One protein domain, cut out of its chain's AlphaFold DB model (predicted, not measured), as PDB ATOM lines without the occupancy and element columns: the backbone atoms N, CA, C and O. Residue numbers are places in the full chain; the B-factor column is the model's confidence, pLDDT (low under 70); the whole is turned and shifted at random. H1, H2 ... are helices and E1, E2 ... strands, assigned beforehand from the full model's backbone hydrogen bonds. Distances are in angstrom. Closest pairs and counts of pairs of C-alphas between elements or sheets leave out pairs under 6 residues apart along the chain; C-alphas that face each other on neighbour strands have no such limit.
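Overview. This is residues 174 to 233 of the 284 residues of an uncharacterized protein of Rugamonas sp. FT107W (UniProt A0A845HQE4). Two helices, H1 and H2, pack on the same side of a small hairpin of two strands, E1 and E2: H1 packs mainly on E2, while H2 packs on E1 and reaches E2 as well. The two helices are apart, and the loop between the strands, with Asp 220, lies at one end of the longest axis. The printed part has 60 residues, with two named helices and two named strands in the order H1, H2, E1, E2; the sheet's order is E1, E2, antiparallel, and the class is mixed, helices and strands. The whole is compact, with a radius of gyration of the C-alphas of 10.9 A, and its outline is rounded, with spans of 30 by 23 by 19 A.

Arrangement. Start at the first printed residue with H1, residues 174 to 187, and look from it to E2, residues 224 to 228: 8 pairs of their C-alphas are within 8 A, the closest being those of Asn 182 and Leu 226, 5.9 A apart. With E1, residues 211 to 215, H1 has 1 such pair, the C-alphas of Leu 178 and Val 211, 7.5 A apart. H1 and H2, residues 194 to 206, are apart, with no C-alpha of the one within 8 A of the other. Go on to H2 and E1, where 7 pairs are within 8 A; the closest C-alphas are those of Glu 201 and Val 213, 5.8 A apart. H2 and E2 have 2 such pairs, and the closest C-alphas are those of Cys 197 and Cys 224, 6.1 A apart. E1 and E2 form a hairpin of antiparallel neighbours, with 144 degrees between their directions. Look there for N 212 and O 227, and for N 225 and O 214, each pair 2.8 A apart and within hydrogen-bond range. In H1 and H2, every O i to N i+4 pair is within hydrogen-bond range.

Along the chain. Find C-alpha 174 at (-45.412, 117.854, 170.396); from there H1 runs 19.9 A to C-alpha 187. H2 runs 18.7 A from C-alpha 194 at (-43.786, 142.417, 175.562) to C-alpha 206. E1, from Val 211 to Pro 215, and E2, from Cys 224 to Leu 228, each measure 13.1 A, and E2 ends at C-alpha 228 at (-47.338, 123.087, 175.468).

Size, cuts and confidence. The two C-alphas farthest apart are those of Asp 220 and Arg 231, 31.2 A, while those of the first and last printed residues, Glu 174 and Arg 233, are 8.3 A apart. The printed part has no cut. The link from H2 to E1 is tight, those from H1 to H2 and from E1 to E2 are short, and no link is long. The mean pLDDT of the printed part is 83.7; look at residue 219 for the one printed residue under 70.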
ATOM      1  N   GLU A 174     -44.976 116.456 170.321       82.06
ATOM      2  CA  GLU A 174     -45.412 117.854 170.396       82.06
ATOM      3  C   GLU A 174     -44.329 118.751 171.006       82.06
ATOM      4  O   GLU A 174     -44.175 119.905 170.603       82.06
ATOM      5  N   GLU A 175     -43.521 118.221 171.925       82.25
ATOM      6  CA  GLU A 175     -42.428 118.954 172.566       82.25
ATOM      7  C   GLU A 175     -41.263 119.199 171.598       82.25
ATOM      8  O   GLU A 175     -40.701 120.294 171.539       82.25
ATOM      9  N   LEU A 176     -40.976 118.223 170.736       77.69
ATOM     10  CA  LEU A 176     -39.994 118.365 169.656       77.69
ATOM     11  C   LEU A 176     -40.430 119.417 168.633       77.69
ATOM     12  O   LEU A 176     -39.643 120.260 168.195       77.69
ATOM     13  N   THR A 177     -41.711 119.390 168.268       79.62
ATOM     14  CA  THR A 177     -42.301 120.374 167.356       79.62
ATOM     15  C   THR A 177     -42.320 121.765 167.991       79.62
ATOM     16  O   THR A 177     -42.073 122.768 167.314       79.62
ATOM     17  N   LEU A 178     -42.568 121.846 169.301       85.38
ATOM     18  CA  LEU A 178     -42.512 123.084 170.065       85.38
ATOM     19  C   LEU A 178     -41.110 123.712 170.033       85.38
ATOM     20  O   LEU A 178     -41.004 124.921 169.826       85.38
ATOM     21  N   ALA A 179     -40.045 122.924 170.196       82.19
ATOM     22  CA  ALA A 179     -38.674 123.436 170.155       82.19
ATOM     23  C   ALA A 179     -38.364 124.141 168.820       82.19
ATOM     24  O   ALA A 179     -37.869 125.271 168.813       82.19
ATOM     25  N   LYS A 180     -38.759 123.532 167.692       80.81
ATOM     26  CA  LYS A 180     -38.629 124.135 166.351       80.81
ATOM     27  C   LYS A 180     -39.433 125.434 166.225       80.81
ATOM     28  O   LYS A 180     -38.928 126.434 165.719       80.81
ATOM     29  N   LYS A 181     -40.673 125.450 166.732       84.94
ATOM     30  CA  LYS A 181     -41.528 126.653 166.743       84.94
ATOM     31  C   LYS A 181     -40.919 127.782 167.575       84.94
ATOM     32  O   LYS A 181     -40.975 128.932 167.155       84.94
ATOM     33  N   ASN A 182     -40.312 127.462 168.717       86.31
ATOM     34  CA  ASN A 182     -39.626 128.436 169.565       86.31
ATOM     35  C   ASN A 182     -38.406 129.052 168.874       86.31
ATOM     36  O   ASN A 182     -38.244 130.270 168.911       86.31
ATOM     37  N   GLN A 183     -37.591 128.243 168.193       83.50
ATOM     38  CA  GLN A 183     -36.462 128.752 167.407       83.50
ATOM     39  C   GLN A 183     -36.928 129.703 166.301       83.50
ATOM     40  O   GLN A 183     -36.384 130.797 166.165       83.50
ATOM     41  N   LEU A 184     -37.980 129.336 165.564       84.12
ATOM     42  CA  LEU A 184     -38.541 130.188 164.517       84.12
ATOM     43  C   LEU A 184     -39.137 131.487 165.082       84.12
ATOM     44  O   LEU A 184     -38.892 132.563 164.542       84.12
ATOM     45  N   ALA A 185     -39.894 131.406 166.180       84.50
ATOM     46  CA  ALA A 185     -40.478 132.575 166.836       84.50
ATOM     47  C   ALA A 185     -39.395 133.540 167.340       84.50
ATOM     48  O   ALA A 185     -39.540 134.755 167.195       84.50
ATOM     49  N   SER A 186     -38.293 132.998 167.864       83.25
ATOM     50  CA  SER A 186     -37.119 133.773 168.261       83.25
ATOM     51  C   SER A 186     -36.422 134.415 167.063       83.25
ATOM     52  O   SER A 186     -36.115 135.602 167.109       83.25
ATOM     53  N   TRP A 187     -36.205 133.666 165.977       83.75
ATOM     54  CA  TRP A 187     -35.560 134.175 164.762       83.75
ATOM     55  C   TRP A 187     -36.366 135.302 164.099       83.75
ATOM     56  O   TRP A 187     -35.801 136.288 163.640       83.75
ATOM     57  N   LEU A 188     -37.697 135.207 164.129       85.38
ATOM     58  CA  LEU A 188     -38.608 136.248 163.640       85.38
ATOM     59  C   LEU A 188     -38.764 137.438 164.609       85.38
ATOM     60  O   LEU A 188     -39.597 138.312 164.364       85.38
ATOM     61  N   GLY A 189     -38.040 137.459 165.734       82.19
ATOM     62  CA  GLY A 189     -38.129 138.518 166.745       82.19
ATOM     63  C   GLY A 189     -39.487 138.596 167.453       82.19
ATOM     64  O   GLY A 189     -39.817 139.618 168.052       82.19
ATOM     65  N   GLN A 190     -40.303 137.539 167.392       84.31
ATOM     66  CA  GLN A 190     -41.652 137.534 167.970       84.31
ATOM     67  C   GLN A 190     -41.670 137.302 169.486       84.31
ATOM     68  O   GLN A 190     -42.719 137.436 170.109       84.31
ATOM     69  N   THR A 191     -40.518 136.984 170.077       85.56
ATOM     70  CA  THR A 191     -40.343 136.740 171.516       85.56
ATOM     71  C   THR A 191     -39.528 137.827 172.219       85.56
ATOM     72  O   THR A 191     -39.344 137.757 173.429       85.56
ATOM     73  N   GLY A 192     -39.018 138.826 171.490       82.88
ATOM     74  CA  GLY A 192     -38.050 139.803 172.010       82.88
ATOM     75  C   GLY A 192     -38.646 141.004 172.752       82.88
ATOM     76  O   GLY A 192     -37.900 141.776 173.341       82.88
ATOM     77  N   SER A 193     -39.967 141.197 172.730       84.50
ATOM     78  CA  SER A 193     -40.622 142.319 173.414       84.50
ATOM     79  C   SER A 193     -42.009 141.948 173.923       84.50
ATOM     80  O   SER A 193     -42.679 141.080 173.360       84.50
ATOM     81  N   ASP A 194     -42.477 142.661 174.946       85.25
ATOM     82  CA  ASP A 194     -43.786 142.417 175.562       85.25
ATOM     83  C   ASP A 194     -44.930 142.626 174.549       85.25
ATOM     84  O   ASP A 194     -45.894 141.859 174.502       85.25
ATOM     85  N   ALA A 195     -44.784 143.601 173.644       86.44
ATOM     86  CA  ALA A 195     -45.733 143.844 172.557       86.44
ATOM     87  C   ALA A 195     -45.773 142.691 171.536       86.44
ATOM     88  O   ALA A 195     -46.846 142.331 171.035       86.44
ATOM     89  N   ALA A 196     -44.617 142.097 171.225       85.69
ATOM     90  CA  ALA A 196     -44.534 140.942 170.339       85.69
ATOM     91  C   ALA A 196     -45.169 139.700 170.986       85.69
ATOM     92  O   ALA A 196     -45.973 139.027 170.336       85.69
ATOM     93  N   CYS A 197     -44.921 139.479 172.279       87.75
ATOM     94  CA  CYS A 197     -45.539 138.415 173.068       87.75
ATOM     95  C   CYS A 197     -47.070 138.551 173.133       87.75
ATOM     96  O   CYS A 197     -47.780 137.590 172.849       87.75
ATOM     97  N   ALA A 198     -47.602 139.757 173.362       88.06
ATOM     98  CA  ALA A 198     -49.049 140.004 173.359       88.06
ATOM     99  C   ALA A 198     -49.698 139.801 171.973       88.06
ATOM    100  O   ALA A 198     -50.880 139.465 171.842       88.06
ATOM    101  N   ARG A 199     -48.954 140.028 170.882       88.06
ATOM    102  CA  ARG A 199     -49.418 139.690 169.524       88.06
ATOM    103  C   ARG A 199     -49.444 138.175 169.313       88.06
ATOM    104  O   ARG A 199     -50.426 137.674 168.765       88.06
ATOM    105  N   LEU A 200     -48.401 137.476 169.758       86.56
ATOM    106  CA  LEU A 200     -48.297 136.020 169.702       86.56
ATOM    107  C   LEU A 200     -49.465 135.373 170.462       86.56
ATOM    108  O   LEU A 200     -50.186 134.554 169.906       86.56
ATOM    109  N   GLU A 201     -49.739 135.837 171.678       87.88
ATOM    110  CA  GLU A 201     -50.830 135.346 172.521       87.88
ATOM    111  C   GLU A 201     -52.209 135.536 171.869       87.88
ATOM    112  O   GLU A 201     -52.990 134.588 171.763       87.88
ATOM    113  N   ARG A 202     -52.490 136.724 171.313       86.44
ATOM    114  CA  ARG A 202     -53.746 136.985 170.578       86.44
ATOM    115  C   ARG A 202     -53.918 136.094 169.353       86.44
ATOM    116  O   ARG A 202     -55.039 135.698 169.036       86.44
ATOM    117  N   MET A 203     -52.834 135.797 168.641       85.88
ATOM    118  CA  MET A 203     -52.864 134.878 167.504       85.88
ATOM    119  C   MET A 203     -53.190 133.451 167.963       85.88
ATOM    120  O   MET A 203     -54.021 132.786 167.347       85.88
ATOM    121  N   MET A 204     -52.595 133.009 169.071       83.88
ATOM    122  CA  MET A 204     -52.835 131.682 169.642       83.88
ATOM    123  C   MET A 204     -54.229 131.525 170.253       83.88
ATOM    124  O   MET A 204     -54.761 130.422 170.276       83.88
ATOM    125  N   ALA A 205     -54.858 132.617 170.685       80.06
ATOM    126  CA  ALA A 205     -56.254 132.608 171.113       80.06
ATOM    127  C   ALA A 205     -57.240 132.463 169.935       80.06
ATOM    128  O   ALA A 205     -58.316 131.891 170.095       80.06
ATOM    129  N   LYS A 206     -56.889 132.972 168.743       80.81
ATOM    130  CA  LYS A 206     -57.751 132.924 167.545       80.81
ATOM    131  C   LYS A 206     -57.652 131.610 166.776       80.81
ATOM    132  O   LYS A 206     -58.619 131.203 166.138       80.81
ATOM    133  N   VAL A 207     -56.494 130.959 166.815       78.00
ATOM    134  CA  VAL A 207     -56.229 129.707 166.098       78.00
ATOM    135  C   VAL A 207     -55.955 128.613 167.121       78.00
ATOM    136  O   VAL A 207     -55.085 128.771 167.968       78.00
ATOM    137  N   ARG A 208     -56.682 127.490 167.045       71.44
ATOM    138  CA  ARG A 208     -56.518 126.346 167.961       71.44
ATOM    139  C   ARG A 208     -55.153 125.673 167.773       71.44
ATOM    140  O   ARG A 208     -55.045 124.662 167.088       71.44
ATOM    141  N   PHE A 209     -54.118 126.217 168.400       79.44
ATOM    142  CA  PHE A 209     -52.797 125.603 168.456       79.44
ATOM    143  C   PHE A 209     -52.634 124.716 169.695       79.44
ATOM    144  O   PHE A 209     -53.330 124.866 170.698       79.44
ATOM    145  N   HIS A 210     -51.683 123.780 169.636       84.12
ATOM    146  CA  HIS A 210     -51.342 122.884 170.753       84.12
ATOM    147  C   HIS A 210     -50.456 123.544 171.828       84.12
ATOM    148  O   HIS A 210     -50.039 122.924 172.806       84.12
ATOM    149  N   VAL A 211     -50.168 124.827 171.650       84.00
ATOM    150  CA  VAL A 211     -49.191 125.603 172.409       84.00
ATOM    151  C   VAL A 211     -49.847 126.883 172.938       84.00
ATOM    152  O   VAL A 211     -50.829 127.350 172.365       84.00
ATOM    153  N   GLY A 212     -49.309 127.442 174.017       85.88
ATOM    154  CA  GLY A 212     -49.618 128.767 174.558       85.88
ATOM    155  C   GLY A 212     -48.346 129.599 174.738       85.88
ATOM    156  O   GLY A 212     -47.248 129.104 174.480       85.88
ATOM    157  N   VAL A 213     -48.492 130.853 175.169       87.69
ATOM    158  CA  VAL A 213     -47.367 131.755 175.459       87.69
ATOM    159  C   VAL A 213     -47.080 131.737 176.953       87.69
ATOM    160  O   VAL A 213     -47.981 131.919 177.762       87.69
ATOM    161  N   GLU A 214     -45.822 131.520 177.311       88.69
ATOM    162  CA  GLU A 214     -45.331 131.548 178.683       88.69
ATOM    163  C   GLU A 214     -44.337 132.713 178.832       88.69
ATOM    164  O   GLU A 214     -43.372 132.783 178.058       88.69
ATOM    165  N   PRO A 215     -44.559 133.648 179.773       85.75
ATOM    166  CA  PRO A 215     -43.649 134.763 179.999       85.75
ATOM    167  C   PRO A 215     -42.327 134.281 180.610       85.75
ATOM    168  O   PRO A 215     -42.294 133.336 181.397       85.75
ATOM    169  N   LEU A 216     -41.232 134.949 180.254       85.56
ATOM    170  CA  LEU A 216     -39.888 134.675 180.755       85.56
ATOM    171  C   LEU A 216     -39.348 135.905 181.485       85.56
ATOM    172  O   LEU A 216     -39.344 137.011 180.948       85.56
ATOM    173  N   ALA A 217     -38.832 135.701 182.695       76.12
ATOM    174  CA  ALA A 217     -38.187 136.745 183.488       76.12
ATOM    175  C   ALA A 217     -36.679 136.827 183.178       76.12
ATOM    176  O   ALA A 217     -35.844 136.659 184.064       76.12
ATOM    177  N   ALA A 218     -36.319 137.024 181.905       72.31
ATOM    178  CA  ALA A 218     -34.926 137.167 181.471       72.31
ATOM    179  C   ALA A 218     -34.575 138.657 181.229       72.31
ATOM    180  O   ALA A 218     -35.277 139.307 180.445       72.31
ATOM    181  N   PRO A 219     -33.515 139.210 181.861       67.06
ATOM    182  CA  PRO A 219     -33.108 140.611 181.678       67.06
ATOM    183  C   PRO A 219     -32.624 140.930 180.254       67.06
ATOM    184  O   PRO A 219     -33.106 141.890 179.664       67.06
ATOM    185  N   ASP A 220     -31.761 140.076 179.690       72.19
ATOM    186  CA  ASP A 220     -31.104 140.262 178.379       72.19
ATOM    187  C   ASP A 220     -31.514 139.186 177.351       72.19
ATOM    188  O   ASP A 220     -30.745 138.795 176.474       72.19
ATOM    189  N   GLY A 221     -32.729 138.649 177.487       76.31
ATOM    190  CA  GLY A 221     -33.202 137.501 176.712       76.31
ATOM    191  C   GLY A 221     -34.628 137.650 176.171       76.31
ATOM    192  O   GLY A 221     -35.254 138.701 176.322       76.31
ATOM    193  N   PRO A 222     -35.168 136.596 175.532       82.44
ATOM    194  CA  PRO A 222     -36.556 136.588 175.086       82.44
ATOM    195  C   PRO A 222     -37.508 136.812 176.271       82.44
ATOM    196  O   PRO A 222     -37.345 136.218 177.334       82.44
ATOM    197  N   ARG A 223     -38.526 137.651 176.061       86.88
ATOM    198  CA  ARG A 223     -39.564 138.016 177.042       86.88
ATOM    199  C   ARG A 223     -40.632 136.945 177.224       86.88
ATOM    200  O   ARG A 223     -41.332 136.927 178.230       86.88
ATOM    201  N   CYS A 224     -40.774 136.048 176.257       89.06
ATOM    202  CA  CYS A 224     -41.690 134.921 176.330       89.06
ATOM    203  C   CYS A 224     -41.204 133.754 175.472       89.06
ATOM    204  O   CYS A 224     -40.366 133.910 174.583       89.06
ATOM    205  N   ARG A 225     -41.777 132.577 175.707       89.81
ATOM    206  CA  ARG A 225     -41.622 131.392 174.861       89.81
ATOM    207  C   ARG A 225     -42.967 130.731 174.619       89.81
ATOM    208  O   ARG A 225     -43.910 130.906 175.382       89.81
ATOM    209  N   LEU A 226     -43.041 129.925 173.576       89.56
ATOM    210  CA  LEU A 226     -44.130 128.983 173.405       89.56
ATOM    211  C   LEU A 226     -43.955 127.823 174.400       89.56
ATOM    212  O   LEU A 226     -42.837 127.342 174.628       89.56
ATOM    213  N   ALA A 227     -45.061 127.351 174.963       89.94
ATOM    214  CA  ALA A 227     -45.126 126.198 175.854       89.94
ATOM    215  C   ALA A 227     -46.312 125.303 175.480       89.94
ATOM    216  O   ALA A 227     -47.331 125.789 174.995       89.94
ATOM    217  N   LEU A 228     -46.210 123.990 175.701       88.81
ATOM    218  CA  LEU A 228     -47.338 123.087 175.468       88.81
ATOM    219  C   LEU A 228     -48.460 123.366 176.467       88.81
ATOM    220  O   LEU A 228     -48.207 123.521 177.672       88.81
ATOM    221  N   LEU A 229     -49.698 123.376 175.967       87.62
ATOM    222  CA  LEU A 229     -50.874 123.416 176.834       87.62
ATOM    223  C   LEU A 229     -50.910 122.147 177.703       87.62
ATOM    224  O   LEU A 229     -50.482 121.091 177.233       87.62
ATOM    225  N   PRO A 230     -51.458 122.207 178.932       86.12
ATOM    226  CA  PRO A 230     -51.428 121.082 179.871       86.12
ATOM    227  C   PRO A 230     -51.924 119.754 179.284       86.12
ATOM    228  O   PRO A 230     -51.307 118.723 179.511       86.12
ATOM    229  N   ARG A 231     -52.969 119.785 178.443       85.69
ATOM    230  CA  ARG A 231     -53.539 118.593 177.786       85.69
ATOM    231  C   ARG A 231     -52.611 117.877 176.791       85.69
ATOM    232  O   ARG A 231     -52.918 116.759 176.404       85.69
ATOM    233  N   TYR A 232     -51.536 118.526 176.340       85.50
ATOM    234  CA  TYR A 232     -50.538 117.952 175.422       85.50
ATOM    235  C   TYR A 232     -49.216 117.625 176.125       85.50
ATOM    236  O   TYR A 232     -48.243 117.233 175.482       85.50
ATOM    237  N   ARG A 233     -49.151 117.811 177.447       87.88
ATOM    238  CA  ARG A 233     -48.033 117.328 178.252       87.88
ATOM    239  C   ARG A 233     -48.305 115.871 178.594       87.88
ATOM    240  O   ARG A 233     -49.392 115.537 179.057       87.88
TER     241      ARG A 233